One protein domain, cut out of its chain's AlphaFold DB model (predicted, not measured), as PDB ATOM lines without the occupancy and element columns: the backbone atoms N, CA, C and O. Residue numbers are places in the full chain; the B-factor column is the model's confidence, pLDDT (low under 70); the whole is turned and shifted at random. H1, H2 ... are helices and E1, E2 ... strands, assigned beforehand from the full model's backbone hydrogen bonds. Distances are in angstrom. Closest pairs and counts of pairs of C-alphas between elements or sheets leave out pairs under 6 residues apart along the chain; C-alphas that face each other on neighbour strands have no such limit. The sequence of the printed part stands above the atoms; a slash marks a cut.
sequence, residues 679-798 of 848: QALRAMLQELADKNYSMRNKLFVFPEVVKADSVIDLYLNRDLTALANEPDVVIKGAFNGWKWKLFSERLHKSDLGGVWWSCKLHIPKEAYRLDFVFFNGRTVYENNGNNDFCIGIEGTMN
ATOM      1  N   GLN A 679     -30.528  36.141 -12.564       87.25
ATOM      2  CA  GLN A 679     -30.518  37.384 -13.329       87.25
ATOM      3  C   GLN A 679     -30.716  38.627 -12.439       87.25
ATOM      4  O   GLN A 679     -30.011  39.620 -12.635       87.25
ATOM      5  N   ALA A 680     -31.584  38.574 -11.425       89.94
ATOM      6  CA  ALA A 680     -31.713  39.610 -10.395       89.94
ATOM      7  C   ALA A 680     -30.453  39.742  -9.516       89.94
ATOM      8  O   ALA A 680     -30.012  40.862  -9.262       89.94
ATOM      9  N   LEU A 681     -29.817  38.633  -9.115       89.56
ATOM     10  CA  LEU A 681     -28.538  38.653  -8.391       89.56
ATOM     11  C   LEU A 681     -27.446  39.341  -9.222       89.56
ATOM     12  O   LEU A 681     -26.779  40.251  -8.736       89.56
ATOM     13  N   ARG A 682     -27.312  38.966 -10.502       89.62
ATOM     14  CA  ARG A 682     -26.386  39.620 -11.441       89.62
ATOM     15  C   ARG A 682     -26.692  41.112 -11.617       89.62
ATOM     16  O   ARG A 682     -25.758  41.901 -11.699       89.62
ATOM     17  N   ALA A 683     -27.965  41.510 -11.626       91.50
ATOM     18  CA  ALA A 683     -28.354  42.920 -11.696       91.50
ATOM     19  C   ALA A 683     -27.962  43.706 -10.429       91.50
ATOM     20  O   ALA A 683     -27.398  44.791 -10.552       91.50
ATOM     21  N   MET A 684     -28.185  43.154  -9.228       91.56
ATOM     22  CA  MET A 684     -27.753  43.784  -7.968       91.56
ATOM     23  C   MET A 684     -26.226  43.893  -7.879       91.56
ATOM     24  O   MET A 684     -25.703  44.941  -7.508       91.56
ATOM     25  N   LEU A 685     -25.500  42.840  -8.267       93.19
ATOM     26  CA  LEU A 685     -24.038  42.854  -8.319       93.19
ATOM     27  C   LEU A 685     -23.506  43.893  -9.321       93.19
ATOM     28  O   LEU A 685     -22.513  44.556  -9.027       93.19
ATOM     29  N   GLN A 686     -24.175  44.095 -10.462       93.19
ATOM     30  CA  GLN A 686     -23.815  45.158 -11.405       93.19
ATOM     31  C   GLN A 686     -24.099  46.554 -10.830       93.19
ATOM     32  O   GLN A 686     -23.257  47.436 -10.959       93.19
ATOM     33  N   GLU A 687     -25.230  46.763 -10.146       92.62
ATOM     34  CA  GLU A 687     -25.513  48.039  -9.471       92.62
ATOM     35  C   GLU A 687     -24.455  48.348  -8.399       92.62
ATOM     36  O   GLU A 687     -23.960  49.474  -8.324       92.62
ATOM     37  N   LEU A 688     -24.034  47.343  -7.619       93.12
ATOM     38  CA  LEU A 688     -22.935  47.471  -6.659       93.12
ATOM     39  C   LEU A 688     -21.593  47.765  -7.344       93.12
ATOM     40  O   LEU A 688     -20.862  48.640  -6.872       93.12
ATOM     41  N   ALA A 689     -21.273  47.101  -8.455       92.50
ATOM     42  CA  ALA A 689     -20.061  47.359  -9.230       92.50
ATOM     43  C   ALA A 689     -20.034  48.794  -9.792       92.50
ATOM     44  O   ALA A 689     -19.051  49.513  -9.608       92.50
ATOM     45  N   ASP A 690     -21.130  49.252 -10.400       92.44
ATOM     46  CA  ASP A 690     -21.260  50.587 -10.997       92.44
ATOM     47  C   ASP A 690     -21.233  51.696  -9.922       92.44
ATOM     48  O   ASP A 690     -20.576  52.732 -10.099       92.44
ATOM     49  N   LYS A 691     -21.880  51.462  -8.770       93.12
ATOM     50  CA  LYS A 691     -21.842  52.306  -7.558       93.12
ATOM     51  C   LYS A 691     -20.410  52.440  -7.032       93.12
ATOM     52  O   LYS A 691     -19.921  53.558  -6.869       93.12
ATOM     53  N   ASN A 692     -19.708  51.326  -6.813       92.19
ATOM     54  CA  ASN A 692     -18.334  51.328  -6.300       92.19
ATOM     55  C   ASN A 692     -17.335  51.939  -7.296       92.19
ATOM     56  O   ASN A 692     -16.493  52.742  -6.893       92.19
ATOM     57  N   TYR A 693     -17.479  51.659  -8.595       90.00
ATOM     58  CA  TYR A 693     -16.687  52.286  -9.658       90.00
ATOM     59  C   TYR A 693     -16.865  53.812  -9.667       90.00
ATOM     60  O   TYR A 693     -15.886  54.559  -9.714       90.00
ATOM     61  N   SER A 694     -18.110  54.286  -9.543       91.50
ATOM     62  CA  SER A 694     -18.440  55.718  -9.486       91.50
ATOM     63  C   SER A 694     -17.861  56.423  -8.254       91.50
ATOM     64  O   SER A 694     -17.481  57.590  -8.342       91.50
ATOM     65  N   MET A 695     -17.748  55.721  -7.122       90.56
ATOM     66  CA  MET A 695     -17.103  56.218  -5.897       90.56
ATOM     67  C   MET A 695     -15.568  56.077  -5.906       90.56
ATOM     68  O   MET A 695     -14.915  56.591  -5.002       90.56
ATOM     69  N   ARG A 696     -14.984  55.422  -6.924       89.69
ATOM     70  CA  ARG A 696     -13.569  54.998  -6.983       89.69
ATOM     71  C   ARG A 696     -13.137  54.078  -5.832       89.69
ATOM     72  O   ARG A 696     -11.968  54.072  -5.446       89.69
ATOM     73  N   ASN A 697     -14.050  53.258  -5.319       89.94
ATOM     74  CA  ASN A 697     -13.687  52.210  -4.373       89.94
ATOM     75  C   ASN A 697     -12.821  51.155  -5.081       89.94
ATOM     76  O   ASN A 697     -13.211  50.623  -6.123       89.94
ATOM     77  N   LYS A 698     -11.655  50.836  -4.498       90.50
ATOM     78  CA  LYS A 698     -10.775  49.749  -4.968       90.50
ATOM     79  C   LYS A 698     -11.437  48.373  -4.840       90.50
ATOM     80  O   LYS A 698     -11.105  47.477  -5.603       90.50
ATOM     81  N   LEU A 699     -12.330  48.198  -3.866       92.75
ATOM     82  CA  LEU A 699     -12.839  46.906  -3.414       92.75
ATOM     83  C   LEU A 699     -14.329  47.002  -3.047       92.75
ATOM     84  O   LEU A 699     -14.764  48.031  -2.527       92.75
ATOM     85  N   PHE A 700     -15.080  45.919  -3.245       94.19
ATOM     86  CA  PHE A 700     -16.308  45.624  -2.500       94.19
ATOM     87  C   PHE A 700     -16.455  44.113  -2.259       94.19
ATOM     88  O   PHE A 700     -15.704  43.312  -2.815       94.19
ATOM     89  N   VAL A 701     -17.415  43.721  -1.422       95.56
ATOM     90  CA  VAL A 701     -17.757  42.318  -1.134       95.56
ATOM     91  C   VAL A 701     -19.265  42.106  -1.232       95.56
ATOM     92  O   VAL A 701     -20.044  43.049  -1.063       95.56
ATOM     93  N   PHE A 702     -19.675  40.873  -1.518       94.62
ATOM     94  CA  PHE A 702     -21.062  40.434  -1.490       94.62
ATOM     95  C   PHE A 702     -21.205  39.136  -0.667       94.62
ATOM     96  O   PHE A 702     -20.476  38.182  -0.939       94.62
ATOM     97  N   PRO A 703     -22.156  39.050   0.285       95.44
ATOM     98  CA  PRO A 703     -23.038  40.125   0.757       95.44
ATOM     99  C   PRO A 703     -22.274  41.328   1.343       95.44
ATOM    100  O   PRO A 703     -21.170  41.166   1.851       95.44
ATOM    101  N   GLU A 704     -22.862  42.537   1.301       91.50
ATOM    102  CA  GLU A 704     -22.244  43.754   1.888       91.50
ATOM    103  C   GLU A 704     -22.001  43.610   3.410       91.50
ATOM    104  O   GLU A 704     -21.153  44.301   3.970       91.50
ATOM    105  N   VAL A 705     -22.729  42.703   4.074       93.00
ATOM    106  CA  VAL A 705     -22.540  42.318   5.479       93.00
ATOM    107  C   VAL A 705     -21.914  40.925   5.532       93.00
ATOM    108  O   VAL A 705     -22.604  39.922   5.334       93.00
ATOM    109  N   VAL A 706     -20.607  40.873   5.794       95.69
ATOM    110  CA  VAL A 706     -19.838  39.629   5.938       95.69
ATOM    111  C   VAL A 706     -20.157  38.970   7.278       95.69
ATOM    112  O   VAL A 706     -20.193  39.649   8.304       95.69
ATOM    113  N   LYS A 707     -20.380  37.652   7.275       95.81
ATOM    114  CA  LYS A 707     -20.752  36.880   8.469       95.81
ATOM    115  C   LYS A 707     -19.806  35.720   8.727       95.81
ATOM    116  O   LYS A 707     -19.300  35.118   7.781       95.81
ATOM    117  N   ALA A 708     -19.609  35.398   9.999       96.00
ATOM    118  CA  ALA A 708     -18.918  34.182  10.404       96.00
ATOM    119  C   ALA A 708     -19.713  32.950   9.933       96.00
ATOM    120  O   ALA A 708     -20.944  32.996   9.882       96.00
ATOM    121  N   ASP A 709     -19.009  31.869   9.591       96.12
ATOM    122  CA  ASP A 709     -19.590  30.629   9.048       96.12
ATOM    123  C   ASP A 709     -20.393  30.856   7.743       96.12
ATOM    124  O   ASP A 709     -21.524  30.398   7.574       96.12
ATOM    125  N   SER A 710     -19.829  31.640   6.813       95.75
ATOM    126  CA  SER A 710     -20.466  31.956   5.524       95.75
ATOM    127  C   SER A 710     -19.462  32.112   4.377       95.75
ATOM    128  O   SER A 710     -18.265  32.261   4.601       95.75
ATOM    129  N   VAL A 711     -19.943  32.083   3.129       96.50
ATOM    130  CA  VAL A 711     -19.120  32.309   1.927       96.50
ATOM    131  C   VAL A 711     -19.421  33.687   1.348       96.50
ATOM    132  O   VAL A 711     -20.589  34.039   1.175       96.50
ATOM    133  N   ILE A 712     -18.372  34.434   0.997       96.44
ATOM    134  CA  ILE A 712     -18.472  35.735   0.323       96.44
ATOM    135  C   ILE A 712     -17.845  35.709  -1.072       96.44
ATOM    136  O   ILE A 712     -16.873  34.997  -1.326       96.44
ATOM    137  N   ASP A 713     -18.387  36.535  -1.962       95.31
ATOM    138  CA  ASP A 713     -17.773  36.932  -3.226       95.31
ATOM    139  C   ASP A 713     -17.050  38.275  -3.026       95.31
ATOM    140  O   ASP A 713     -17.680  39.293  -2.724       95.31
ATOM    141  N   LEU A 714     -15.726  38.293  -3.182       96.00
ATOM    142  CA  LEU A 714     -14.901  39.502  -3.083       96.00
ATOM    143  C   LEU A 714     -14.627  40.073  -4.480       96.00
ATOM    144  O   LEU A 714     -14.351  39.310  -5.401       96.00
ATOM    145  N   TYR A 715     -14.663  41.402  -4.641       95.12
ATOM    146  CA  TYR A 715     -14.507  42.095  -5.927       95.12
ATOM    147  C   TYR A 715     -13.495  43.252  -5.861       95.12
ATOM    148  O   TYR A 715     -13.762  44.299  -5.272       95.12
ATOM    149  N   LEU A 716     -12.351  43.090  -6.529       94.44
ATOM    150  CA  LEU A 716     -11.276  44.073  -6.676       94.44
ATOM    151  C   LEU A 716     -11.356  44.799  -8.031       94.44
ATOM    152  O   LEU A 716     -11.373  44.165  -9.086       94.44
ATOM    153  N   ASN A 717     -11.314  46.130  -8.022       92.44
ATOM    154  CA  ASN A 717     -11.078  46.953  -9.206       92.44
ATOM    155  C   ASN A 717      -9.568  47.081  -9.430       92.44
ATOM    156  O   ASN A 717      -8.929  48.031  -8.971       92.44
ATOM    157  N   ARG A 718      -8.996  46.095 -10.123       90.19
ATOM    158  CA  ARG A 718      -7.549  45.988 -10.368       90.19
ATOM    159  C   ARG A 718      -6.981  47.232 -11.068       90.19
ATOM    160  O   ARG A 718      -5.845  47.614 -10.828       90.19
ATOM    161  N   ASP A 719      -7.772  47.906 -11.895       88.62
ATOM    162  CA  ASP A 719      -7.319  49.079 -12.651       88.62
ATOM    163  C   ASP A 719      -7.215  50.361 -11.780       88.62
ATOM    164  O   ASP A 719      -6.741  51.396 -12.254       88.62
ATOM    165  N   LEU A 720      -7.610  50.298 -10.496       86.75
ATOM    166  CA  LEU A 720      -7.379  51.331  -9.470       86.75
ATOM    167  C   LEU A 720      -6.239  50.984  -8.486       86.75
ATOM    168  O   LEU A 720      -6.064  51.697  -7.494       86.75
ATOM    169  N   THR A 721      -5.477  49.914  -8.733       86.81
ATOM    170  CA  THR A 721      -4.403  49.425  -7.850       86.81
ATOM    171  C   THR A 721      -3.045  49.383  -8.552       86.81
ATOM    172  O   THR A 721      -2.951  49.518  -9.775       86.81
ATOM    173  N   ALA A 722      -1.975  49.138  -7.791       83.69
ATOM    174  CA  ALA A 722      -0.643  48.854  -8.336       83.69
ATOM    175  C   ALA A 722      -0.635  47.677  -9.340       83.69
ATOM    176  O   ALA A 722       0.232  47.604 -10.211       83.69
ATOM    177  N   LEU A 723      -1.631  46.787  -9.263       87.25
ATOM    178  CA  LEU A 723      -1.758  45.569 -10.068       87.25
ATOM    179  C   LEU A 723      -2.436  45.793 -11.437       87.25
ATOM    180  O   LEU A 723      -2.668  44.832 -12.169       87.25
ATOM    181  N   ALA A 724      -2.742  47.038 -11.823       86.25
ATOM    182  CA  ALA A 724      -3.496  47.380 -13.041       86.25
ATOM    183  C   ALA A 724      -2.956  46.777 -14.357       86.25
ATOM    184  O   ALA A 724      -3.722  46.538 -15.292       86.25
ATOM    185  N   ASN A 725      -1.650  46.514 -14.456       84.88
ATOM    186  CA  ASN A 725      -1.036  45.895 -15.640       84.88
ATOM    187  C   ASN A 725      -0.662  44.419 -15.440       84.88
ATOM    188  O   ASN A 725      -0.260  43.763 -16.400       84.88
ATOM    189  N   GLU A 726      -0.815  43.887 -14.227       88.44
ATOM    190  CA  GLU A 726      -0.347  42.548 -13.884       88.44
ATOM    191  C   GLU A 726      -1.251  41.467 -14.501       88.44
ATOM    192  O   GLU A 726      -2.475  41.650 -14.589       88.44
ATOM    193  N   PRO A 727      -0.666  40.352 -14.987       84.88
ATOM    194  CA  PRO A 727      -1.408  39.310 -15.694       84.88
ATOM    195  C   PRO A 727      -2.304  38.504 -14.754       84.88
ATOM    196  O   PRO A 727      -3.363  38.042 -15.177       84.88
ATOM    197  N   ASP A 728      -1.873  38.376 -13.501       88.12
ATOM    198  CA  ASP A 728      -2.454  37.561 -12.449       88.12
ATOM    199  C   ASP A 728      -2.571  38.390 -11.168       88.12
ATOM    200  O   ASP A 728      -1.745  39.265 -10.899       88.12
ATOM    201  N   VAL A 729      -3.601  38.097 -10.377       92.38
ATOM    202  CA  VAL A 729      -3.829  38.688  -9.058       92.38
ATOM    203  C   VAL A 729      -4.140  37.556  -8.090       92.38
ATOM    204  O   VAL A 729      -4.972  36.695  -8.381       92.38
ATOM    205  N   VAL A 730      -3.478  37.572  -6.943       93.94
ATOM    206  CA  VAL A 730      -3.675  36.642  -5.831       93.94
ATOM    207  C   VAL A 730      -3.993  37.482  -4.595       93.94
ATOM    208  O   VAL A 730      -3.396  38.542  -4.399       93.94
ATOM    209  N   ILE A 731      -4.947  37.040  -3.782       94.81
ATOM    210  CA  ILE A 731      -5.157  37.549  -2.424       94.81
ATOM    211  C   ILE A 731      -4.414  36.624  -1.463       94.81
ATOM    212  O   ILE A 731      -4.584  35.411  -1.540       94.81
ATOM    213  N   LYS A 732      -3.608  37.180  -0.557       94.19
ATOM    214  CA  LYS A 732      -3.078  36.456   0.606       94.19
ATOM    215  C   LYS A 732      -3.641  37.110   1.854       94.19
ATOM    216  O   LYS A 732      -3.623  38.336   1.959       94.19
ATOM    217  N   GLY A 733      -4.153  36.306   2.773       95.00
ATOM    218  CA  GLY A 733      -4.841  36.804   3.952       95.00
ATOM    219  C   GLY A 733      -4.922  35.788   5.074       95.00
ATOM    220  O   GLY A 733      -4.398  34.678   4.985       95.00
ATOM    221  N   ALA A 734      -5.586  36.205   6.140       95.81
ATOM    222  CA  ALA A 734      -5.878  35.426   7.326       95.81
ATOM    223  C   ALA A 734      -7.025  36.099   8.095       95.81
ATOM    224  O   ALA A 734      -7.530  37.159   7.718       95.81
ATOM    225  N   PHE A 735      -7.442  35.485   9.193       95.19
ATOM    226  CA  PHE A 735      -8.486  36.000  10.067       95.19
ATOM    227  C   PHE A 735      -7.893  36.483  11.396       95.19
ATOM    228  O   PHE A 735      -6.811  36.058  11.805       95.19
ATOM    229  N   ASN A 736      -8.625  37.367  12.075       94.38
ATOM    230  CA  ASN A 736      -8.351  37.824  13.441       94.38
ATOM    231  C   ASN A 736      -6.941  38.429  13.635       94.38
ATOM    232  O   ASN A 736      -6.184  37.982  14.492       94.38
ATOM    233  N   GLY A 737      -6.559  39.432  12.832       90.69
ATOM    234  CA  GLY A 737      -5.257  40.097  12.976       90.69
ATOM    235  C   GLY A 737      -4.086  39.209  12.553       90.69
ATOM    236  O   GLY A 737      -3.075  39.154  13.244       90.69
ATOM    237  N   TRP A 738      -4.259  38.474  11.453       93.06
ATOM    238  CA  TRP A 738      -3.356  37.429  10.950       93.06
ATOM    239  C   TRP A 738      -3.151  36.187  11.848       93.06
ATOM    240  O   TRP A 738      -2.450  35.263  11.442       93.06
ATOM    241  N   LYS A 739      -3.812  36.099  13.013       89.56
ATOM    242  CA  LYS A 739      -3.645  35.001  13.988       89.56
ATOM    243  C   LYS A 739      -4.320  33.676  13.609       89.56
ATOM    244  O   LYS A 739      -4.012  32.653  14.214       89.56
ATOM    245  N   TRP A 740      -5.281  33.667  12.680       93.38
ATOM    246  CA  TRP A 740      -6.135  32.496  12.439       93.38
ATOM    247  C   TRP A 740      -6.253  32.128  10.960       93.38
ATOM    248  O   TRP A 740      -6.569  32.985  10.141       93.38
ATOM    249  N   LYS A 741      -6.063  30.837  10.639       91.62
ATOM    250  CA  LYS A 741      -6.326  30.205   9.326       91.62
ATOM    251  C   LYS A 741      -5.881  31.064   8.126       91.62
ATOM    252  O   LYS A 741      -6.702  31.690   7.456       91.62
ATOM    253  N   LEU A 742      -4.571  31.076   7.860       93.81
ATOM    254  CA  LEU A 742      -4.003  31.720   6.672       93.81
ATOM    255  C   LEU A 742      -4.586  31.104   5.389       93.81
ATOM    256  O   LEU A 742      -4.829  29.899   5.325       93.81
ATOM    257  N   PHE A 743      -4.767  31.926   4.359       93.62
ATOM    258  CA  PHE A 743      -5.221  31.506   3.035       93.62
ATOM    259  C   PHE A 743      -4.504  32.285   1.924       93.62
ATOM    260  O   PHE A 743      -4.018  33.405   2.120       93.62
ATOM    261  N   SER A 744      -4.467  31.701   0.727       95.06
ATOM    262  CA  SER A 744      -3.997  32.360  -0.490       95.06
ATOM    263  C   SER A 744      -4.844  31.890  -1.669       95.06
ATOM    264  O   SER A 744      -4.839  30.707  -1.983       95.06
ATOM    265  N   GLU A 745      -5.571  32.803  -2.312       94.38
ATOM    266  CA  GLU A 745      -6.603  32.485  -3.309       94.38
ATOM    267  C   GLU A 745      -6.386  33.290  -4.600       94.38
ATOM    268  O   GLU A 745      -5.943  34.445  -4.574       94.38
ATOM    269  N   ARG A 746      -6.681  32.705  -5.766       93.75
ATOM    270  CA  ARG A 746      -6.458  33.364  -7.063       93.75
ATOM    271  C   ARG A 746      -7.688  34.177  -7.459       93.75
ATOM    272  O   ARG A 746      -8.808  33.676  -7.461       93.75
ATOM    273  N   LEU A 747      -7.499  35.432  -7.859       94.38
ATOM    274  CA  LEU A 747      -8.595  36.229  -8.406       94.38
ATOM    275  C   LEU A 747      -8.769  35.941  -9.903       94.38
ATOM    276  O   LEU A 747      -7.808  35.871 -10.674       94.38
ATOM    277  N   HIS A 748     -10.025  35.844 -10.326       91.94
ATOM    278  CA  HIS A 748     -10.437  35.643 -11.713       91.94
ATOM    279  C   HIS A 748     -11.149  36.889 -12.250       91.94
ATOM    280  O   HIS A 748     -11.702  37.672 -11.485       91.94
ATOM    281  N   LYS A 749     -11.177  37.094 -13.569       91.00
ATOM    282  CA  LYS A 749     -11.927  38.216 -14.165       91.00
ATOM    283  C   LYS A 749     -13.428  38.011 -13.970       91.00
ATOM    284  O   LYS A 749     -13.941  36.935 -14.265       91.00
ATOM    285  N   SER A 750     -14.109  39.044 -13.490       88.94
ATOM    286  CA  SER A 750     -15.527  38.997 -13.151       88.94
ATOM    287  C   SER A 750     -16.433  39.212 -14.368       88.94
ATOM    288  O   SER A 750     -16.110  39.982 -15.275       88.94
ATOM    289  N   ASP A 751     -17.628  38.615 -14.334       85.38
ATOM    290  CA  ASP A 751     -18.708  38.875 -15.298       85.38
ATOM    291  C   ASP A 751     -19.218  40.336 -15.247       85.38
ATOM    292  O   ASP A 751     -19.850  40.795 -16.198       85.38
ATOM    293  N   LEU A 752     -18.939  41.078 -14.164       81.25
ATOM    294  CA  LEU A 752     -19.446  42.440 -13.892       81.25
ATOM    295  C   LEU A 752     -18.743  43.565 -14.684       81.25
ATOM    296  O   LEU A 752     -18.943  44.753 -14.420       81.25
ATOM    297  N   GLY A 753     -17.893  43.204 -15.650       69.31
ATOM    298  CA  GLY A 753     -17.154  44.131 -16.508       69.31
ATOM    299  C   GLY A 753     -15.641  44.096 -16.274       69.31
ATOM    300  O   GLY A 753     -15.162  43.920 -15.158       69.31
ATOM    301  N   GLY A 754     -14.873  44.291 -17.350       72.12
ATOM    302  CA  GLY A 754     -13.467  43.865 -17.458       72.12
ATOM    303  C   GLY A 754     -12.414  44.524 -16.552       72.12
ATOM    304  O   GLY A 754     -11.243  44.183 -16.699       72.12
ATOM    305  N   VAL A 755     -12.798  45.432 -15.649       84.94
ATOM    306  CA  VAL A 755     -11.917  46.002 -14.605       84.94
ATOM    307  C   VAL A 755     -12.029  45.255 -13.270       84.94
ATOM    308  O   VAL A 755     -11.123  45.331 -12.440       84.94
ATOM    309  N   TRP A 756     -13.133  44.528 -13.063       92.62
ATOM    310  CA  TRP A 756     -13.435  43.816 -11.827       92.62
ATOM    311  C   TRP A 756     -12.872  42.395 -11.853       92.62
ATOM    312  O   TRP A 756     -13.054  41.640 -12.811       92.62
ATOM    313  N   TRP A 757     -12.202  42.032 -10.768       94.00
ATOM    314  CA  TRP A 757     -11.624  40.720 -10.513       94.00
ATOM    315  C   TRP A 757     -12.181  40.175  -9.202       94.00
ATOM    316  O   TRP A 757     -12.413  40.949  -8.279       94.00
ATOM    317  N   SER A 758     -12.408  38.871  -9.106       94.94
ATOM    318  CA  SER A 758     -13.119  38.269  -7.983       94.94
ATOM    319  C   SER A 758     -12.656  36.866  -7.624       94.94
ATOM    320  O   SER A 758     -12.257  36.096  -8.499       94.94
ATOM    321  N   CYS A 759     -12.783  36.538  -6.343       95.44
ATOM    322  CA  CYS A 759     -12.599  35.208  -5.769       95.44
ATOM    323  C   CYS A 759     -13.726  34.921  -4.760       95.44
ATOM    324  O   CYS A 759     -14.370  35.850  -4.258       95.44
ATOM    325  N   LYS A 760     -13.951  33.639  -4.457       96.25
ATOM    326  CA  LYS A 760     -14.829  33.210  -3.360       96.25
ATOM    327  C   LYS A 760     -13.984  32.950  -2.123       96.25
ATOM    328  O   LYS A 760     -12.930  32.341  -2.243       96.25
ATOM    329  N   LEU A 761     -14.445  33.384  -0.955       96.75
ATOM    330  CA  LEU A 761     -13.758  33.154   0.318       96.75
ATOM    331  C   LEU A 761     -14.735  32.563   1.335       96.75
ATOM    332  O   LEU A 761     -15.840  33.079   1.507       96.75
ATOM    333  N   HIS A 762     -14.320  31.495   2.014       96.94
ATOM    334  CA  HIS A 762     -15.042  30.944   3.157       96.94
ATOM    335  C   HIS A 762     -14.593  31.648   4.439       96.94
ATOM    336  O   HIS A 762     -13.404  31.695   4.742       96.94
ATOM    337  N   ILE A 763     -15.546  32.159   5.213       96.81
ATOM    338  CA  ILE A 763     -15.317  32.856   6.475       96.81
ATOM    339  C   ILE A 763     -15.534  31.871   7.634       96.81
ATOM    340  O   ILE A 763     -16.664  31.420   7.830       96.81
ATOM    341  N   PRO A 764     -14.498  31.508   8.414       95.81
ATOM    342  CA  PRO A 764     -14.642  30.576   9.529       95.81
ATOM    343  C   PRO A 764     -15.605  31.078  10.614       95.81
ATOM    344  O   PRO A 764     -15.714  32.280  10.857       95.81
ATOM    345  N   LYS A 765     -16.252  30.155  11.334       95.50
ATOM    346  CA  LYS A 765     -17.094  30.467  12.507       95.50
ATOM    347  C   LYS A 765     -16.356  31.221  13.626       95.50
ATOM    348  O   LYS A 765     -16.993  31.917  14.410       95.50
ATOM    349  N   GLU A 766     -15.030  31.073  13.716       95.44
ATOM    350  CA  GLU A 766     -14.199  31.713  14.748       95.44
ATOM    351  C   GLU A 766     -13.692  33.111  14.333       95.44
ATOM    352  O   GLU A 766     -12.925  33.733  15.067       95.44
ATOM    353  N   ALA A 767     -14.072  33.610  13.152       95.94
ATOM    354  CA  ALA A 767     -13.550  34.861  12.614       95.94
ATOM    355  C   ALA A 767     -14.416  36.078  13.000       95.94
ATOM    356  O   ALA A 767     -15.613  36.114  12.717       95.94
ATOM    357  N   TYR A 768     -13.792  37.101  13.596       95.06
ATOM    358  CA  TYR A 768     -14.368  38.440  13.825       95.06
ATOM    359  C   TYR A 768     -13.762  39.512  12.897       95.06
ATOM    360  O   TYR A 768     -14.347  40.580  12.699       95.06
ATOM    361  N   ARG A 769     -12.604  39.219  12.290       95.12
ATOM    362  CA  ARG A 769     -11.900  40.080  11.329       95.12
ATOM    363  C   ARG A 769     -11.296  39.245  10.198       95.12
ATOM    364  O   ARG A 769     -10.880  38.113  10.432       95.12
ATOM    365  N   LEU A 770     -11.245  39.805   8.996       96.12
ATOM    366  CA  LEU A 770     -10.567  39.271   7.812       96.12
ATOM    367  C   LEU A 770      -9.538  40.310   7.353       96.12
ATOM    368  O   LEU A 770      -9.915  41.443   7.059       96.12
ATOM    369  N   ASP A 771      -8.271  39.911   7.277       94.50
ATOM    370  CA  ASP A 771      -7.122  40.773   6.993       94.50
ATOM    371  C   ASP A 771      -6.319  40.216   5.811       94.50
ATOM    372  O   ASP A 771      -6.075  39.010   5.738       94.50
ATOM    373  N   PHE A 772      -5.981  41.060   4.830       95.12
ATOM    374  CA  PHE A 772      -5.400  40.600   3.564       95.12
ATOM    375  C   PHE A 772      -4.673  41.680   2.751       95.12
ATOM    376  O   PHE A 772      -4.898  42.883   2.888       95.12
ATOM    377  N   VAL A 773      -3.853  41.215   1.809       93.50
ATOM    378  CA  VAL A 773      -3.200  42.004   0.756       93.50
ATOM    379  C   VAL A 773      -3.409  41.352  -0.613       93.50
ATOM    380  O   VAL A 773      -3.646  40.145  -0.711       93.50
ATOM    381  N   PHE A 774      -3.286  42.134  -1.687       93.81
ATOM    382  CA  PHE A 774      -3.256  41.600  -3.054       93.81
ATOM    383  C   PHE A 774      -1.845  41.675  -3.627       93.81
ATOM    384  O   PHE A 774      -1.120  42.634  -3.370       93.81
ATOM    385  N   PHE A 775      -1.461  40.703  -4.448       92.69
ATOM    386  CA  PHE A 775      -0.146  40.665  -5.085       92.69
ATOM    387  C   PHE A 775      -0.170  39.917  -6.423       92.69
ATOM    388  O   PHE A 775      -1.127  39.210  -6.742       92.69
ATOM    389  N   ASN A 776       0.884  40.072  -7.226       88.62
ATOM    390  CA  ASN A 776       1.021  39.434  -8.545       88.62
ATOM    391  C   ASN A 776       1.677  38.038  -8.511       88.62
ATOM    392  O   ASN A 776       2.229  37.591  -9.518       88.62
ATOM    393  N   GLY A 777       1.706  37.377  -7.348       80.12
ATOM    394  CA  GLY A 777       2.480  36.146  -7.140       80.12
ATOM    395  C   GLY A 777       4.003  36.354  -7.113       80.12
ATOM    396  O   GLY A 777       4.745  35.381  -7.202       80.12
ATOM    397  N   ARG A 778       4.489  37.608  -7.082       80.00
ATOM    398  CA  ARG A 778       5.919  37.961  -7.145       80.00
ATOM    399  C   ARG A 778       6.239  39.147  -6.224       80.00
ATOM    400  O   ARG A 778       6.157  39.026  -5.008       80.00
ATOM    401  N   THR A 779       6.626  40.287  -6.800       79.69
ATOM    402  CA  THR A 779       7.176  41.461  -6.105       79.69
ATOM    403  C   THR A 779       6.262  42.687  -6.126       79.69
ATOM    404  O   THR A 779       6.590  43.686  -5.493       79.69
ATOM    405  N   VAL A 780       5.133  42.652  -6.844       81.81
ATOM    406  CA  VAL A 780       4.182  43.773  -6.886       81.81
ATOM    407  C   VAL A 780       3.037  43.472  -5.931       81.81
ATOM    408  O   VAL A 780       2.284  42.521  -6.142       81.81
ATOM    409  N   TYR A 781       2.909  44.311  -4.905       87.12
ATOM    410  CA  TYR A 781       1.869  44.245  -3.883       87.12
ATOM    411  C   TYR A 781       0.968  45.481  -3.962       87.12
ATOM    412  O   TYR A 781       1.427  46.598  -4.189       87.12
ATOM    413  N   GLU A 782      -0.320  45.278  -3.719       84.81
ATOM    414  CA  GLU A 782      -1.272  46.304  -3.318       84.81
ATOM    415  C   GLU A 782      -1.661  46.000  -1.864       84.81
ATOM    416  O   GLU A 782      -2.501  45.143  -1.587       84.81
ATOM    417  N   ASN A 783      -1.030  46.721  -0.937       80.31
ATOM    418  CA  ASN A 783      -1.314  46.735   0.501       80.31
ATOM    419  C   ASN A 783      -2.025  48.047   0.880       80.31
ATOM    420  O   ASN A 783      -1.594  48.767   1.772       80.31
ATOM    421  N   ASN A 784      -3.023  48.438   0.079       79.69
ATOM    422  CA  ASN A 784      -3.810  49.678   0.161       79.69
ATOM    423  C   ASN A 784      -3.032  51.021   0.241       79.69
ATOM    424  O   ASN A 784      -3.664  52.074   0.325       79.69
ATOM    425  N   GLY A 785      -1.698  51.011   0.164       70.69
ATOM    426  CA  GLY A 785      -0.834  52.114   0.597       70.69
ATOM    427  C   GLY A 785      -0.354  51.905   2.036       70.69
ATOM    428  O   GLY A 785      -0.734  52.663   2.930       70.69
ATOM    429  N   ASN A 786       0.454  50.859   2.249       68.06
ATOM    430  CA  ASN A 786       1.063  50.488   3.534       68.06
ATOM    431  C   ASN A 786       0.062  50.254   4.690       68.06
ATOM    432  O   ASN A 786       0.391  50.483   5.848       68.06
ATOM    433  N   ASN A 787      -1.154  49.795   4.382       74.25
ATOM    434  CA  ASN A 787      -2.180  49.390   5.347       74.25
ATOM    435  C   ASN A 787      -2.921  48.156   4.812       74.25
ATOM    436  O   ASN A 787      -3.495  48.218   3.725       74.25
ATOM    437  N   ASP A 788      -2.975  47.059   5.562       85.06
ATOM    438  CA  ASP A 788      -3.701  45.862   5.117       85.06
ATOM    439  C   ASP A 788      -5.185  46.153   4.840       85.06
ATOM    440  O   ASP A 788      -5.818  47.012   5.467       85.06
ATOM    441  N   PHE A 789      -5.776  45.427   3.890       89.69
ATOM    442  CA  PHE A 789      -7.220  45.465   3.711       89.69
ATOM    443  C   PHE A 789      -7.869  44.690   4.853       89.69
ATOM    444  O   PHE A 789      -7.650  43.493   5.007       89.69
ATOM    445  N   CYS A 790      -8.680  45.394   5.638       91.94
ATOM    446  CA  CYS A 790      -9.332  44.864   6.827       91.94
ATOM    447  C   CYS A 790     -10.853  44.864   6.616       91.94
ATOM    448  O   CYS A 790     -11.428  45.893   6.251       91.94
ATOM    449  N   ILE A 791     -11.520  43.744   6.889       94.00
ATOM    450  CA  ILE A 791     -12.981  43.604   6.858       94.00
ATOM    451  C   ILE A 791     -13.454  43.068   8.213       94.00
ATOM    452  O   ILE A 791     -12.985  42.035   8.684       94.00
ATOM    453  N   GLY A 792     -14.395  43.772   8.848       94.25
ATOM    454  CA  GLY A 792     -15.071  43.291  10.056       94.25
ATOM    455  C   GLY A 792     -16.138  42.249   9.721       94.25
ATOM    456  O   GLY A 792     -16.824  42.374   8.706       94.25
ATOM    457  N   ILE A 793     -16.280  41.238  10.574       95.56
ATOM    458  CA  ILE A 793     -17.187  40.104  10.372       95.56
ATOM    459  C   ILE A 793     -18.263  40.117  11.466       95.56
ATOM    460  O   ILE A 793     -17.954  40.174  12.653       95.56
ATOM    461  N   GLU A 794     -19.538  40.027  11.082       94.62
ATOM    462  CA  GLU A 794     -20.628  39.791  12.032       94.62
ATOM    463  C   GLU A 794     -20.642  38.316  12.472       94.62
ATOM    464  O   GLU A 794     -20.947  37.418  11.685       94.62
ATOM    465  N   GLY A 795     -20.358  38.057  13.747       90.94
ATOM    466  CA  GLY A 795     -20.381  36.715  14.327       90.94
ATOM    467  C   GLY A 795     -20.697  36.725  15.821       90.94
ATOM    468  O   GLY A 795     -20.993  37.764  16.410       90.94
ATOM    469  N   THR A 796     -20.630  35.549  16.448       88.31
ATOM    470  CA  THR A 796     -20.634  35.416  17.917       88.31
ATOM    471  C   THR A 796     -19.251  35.620  18.532       88.31
ATOM    472  O   THR A 796     -19.152  35.743  19.749       88.31
ATOM    473  N   MET A 797     -18.197  35.620  17.710       91.25
ATOM    474  CA  MET A 797     -16.817  35.812  18.140       91.25
ATOM    475  C   MET A 797     -16.469  37.298  18.251       91.25
ATOM    476  O   MET A 797     -16.932  38.121  17.462       91.25
ATOM    477  N   ASN A 798     -15.597  37.618  19.198       91.81
ATOM    478  CA  ASN A 798     -14.852  38.868  19.268       91.81
ATOM    479  C   ASN A 798     -13.400  38.550  19.671       91.81
ATOM    480  O   ASN A 798     -13.048  37.383  19.827       91.81
TER     481      ASN A 798
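AT A GLANCE: This is residues 679 to 798 of the 848 residues of the protein "CBM_25 domain-containing protein" of Hordeum vulgare subsp. vulgare (UniProt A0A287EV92). One antiparallel sheet of seven strands folds back on itself like part of a barrel, with leaf E1 E2 E5 facing leaf E3 E6 E7, E4 as the hinge, and a gap left between edge strands E1 and E7. The single helix, H1, packs outside this curl over E1 and E2. The printed part has 120 residues, with named elements in the order H1 E1 E2 E3 E4 E5 E6 E7; the sheet's order is E1 E2 E5 E4 E3 E6 E7, and the class is mixed. The whole is compact, with a radius of gyration of the C-alphas of 13.9 A and spans of 39 by 36 by 22 A.

IN THESE COORDINATES: Find C-alpha 679 at (-30.518, 37.384, -13.329); from there H1, residues 679 to 695, runs 24.3 A to C-alpha 695 at (-17.103, 56.218, -5.897). Next come E1, residues 699 to 702, and E2, residues 710 to 717, 23.0 A long. Read on to E3, residues 729 to 735, then E4, residues 740 to 749, the longest strand at 27.8 A, and E5, residues 756 to 763, at 21.4 A. E6 is residues 769 to 775, and E7, residues 789 to 792, ends at C-alpha 792, (-15.071, 43.291, 10.056).

HOW THE PARTS SIT: Start at edge strand E1: it forms a hairpin with E2, where N 700 and O 715 are 2.9 A apart. E2 is the antiparallel neighbour of E5, with N 716 and O 757 at 2.8 A. E4 pairs staggered, with E5 over residues 748 to 749, where N 758 and O 748 are 2.8 A apart, and with E3 over residues 740 to 747, where N 733 and O 743 are 3.0 A apart. E3 and E6 show N 732 and O 773 at 3.0 A; the hairpin E6 and E7 shows N 770 and O 791 at 2.8 A. E3 E4 E5 form a meander, each strand the antiparallel neighbour of the one before; E2 E3 E4 E5 and E3 E4 E5 E6 are Greek keys, four strands in a row of which three form a meander and the first is the antiparallel neighbour of the fourth. H1 is on the sheet at a height of 8.9 A, along the strands, at 23 degrees to E1 on the local plane; their closest C-alphas, of Asn 692 and Phe 700, are 7.1 A apart. In H1 every O i to N i+4 pair is within hydrogen-bond range.

THE WHOLE: The C-alphas farthest apart, of Asn 725 and Thr 796, are 40.2 A apart. The printed part has no cut; its long links are E2 to E3 and E6 to E7. In the latter, residues 781 to 782 pair antiparallel with residues 774 to 775 of E6. Mean pLDDT of the printed part is 90.8; residues 753 and 786 are under 70.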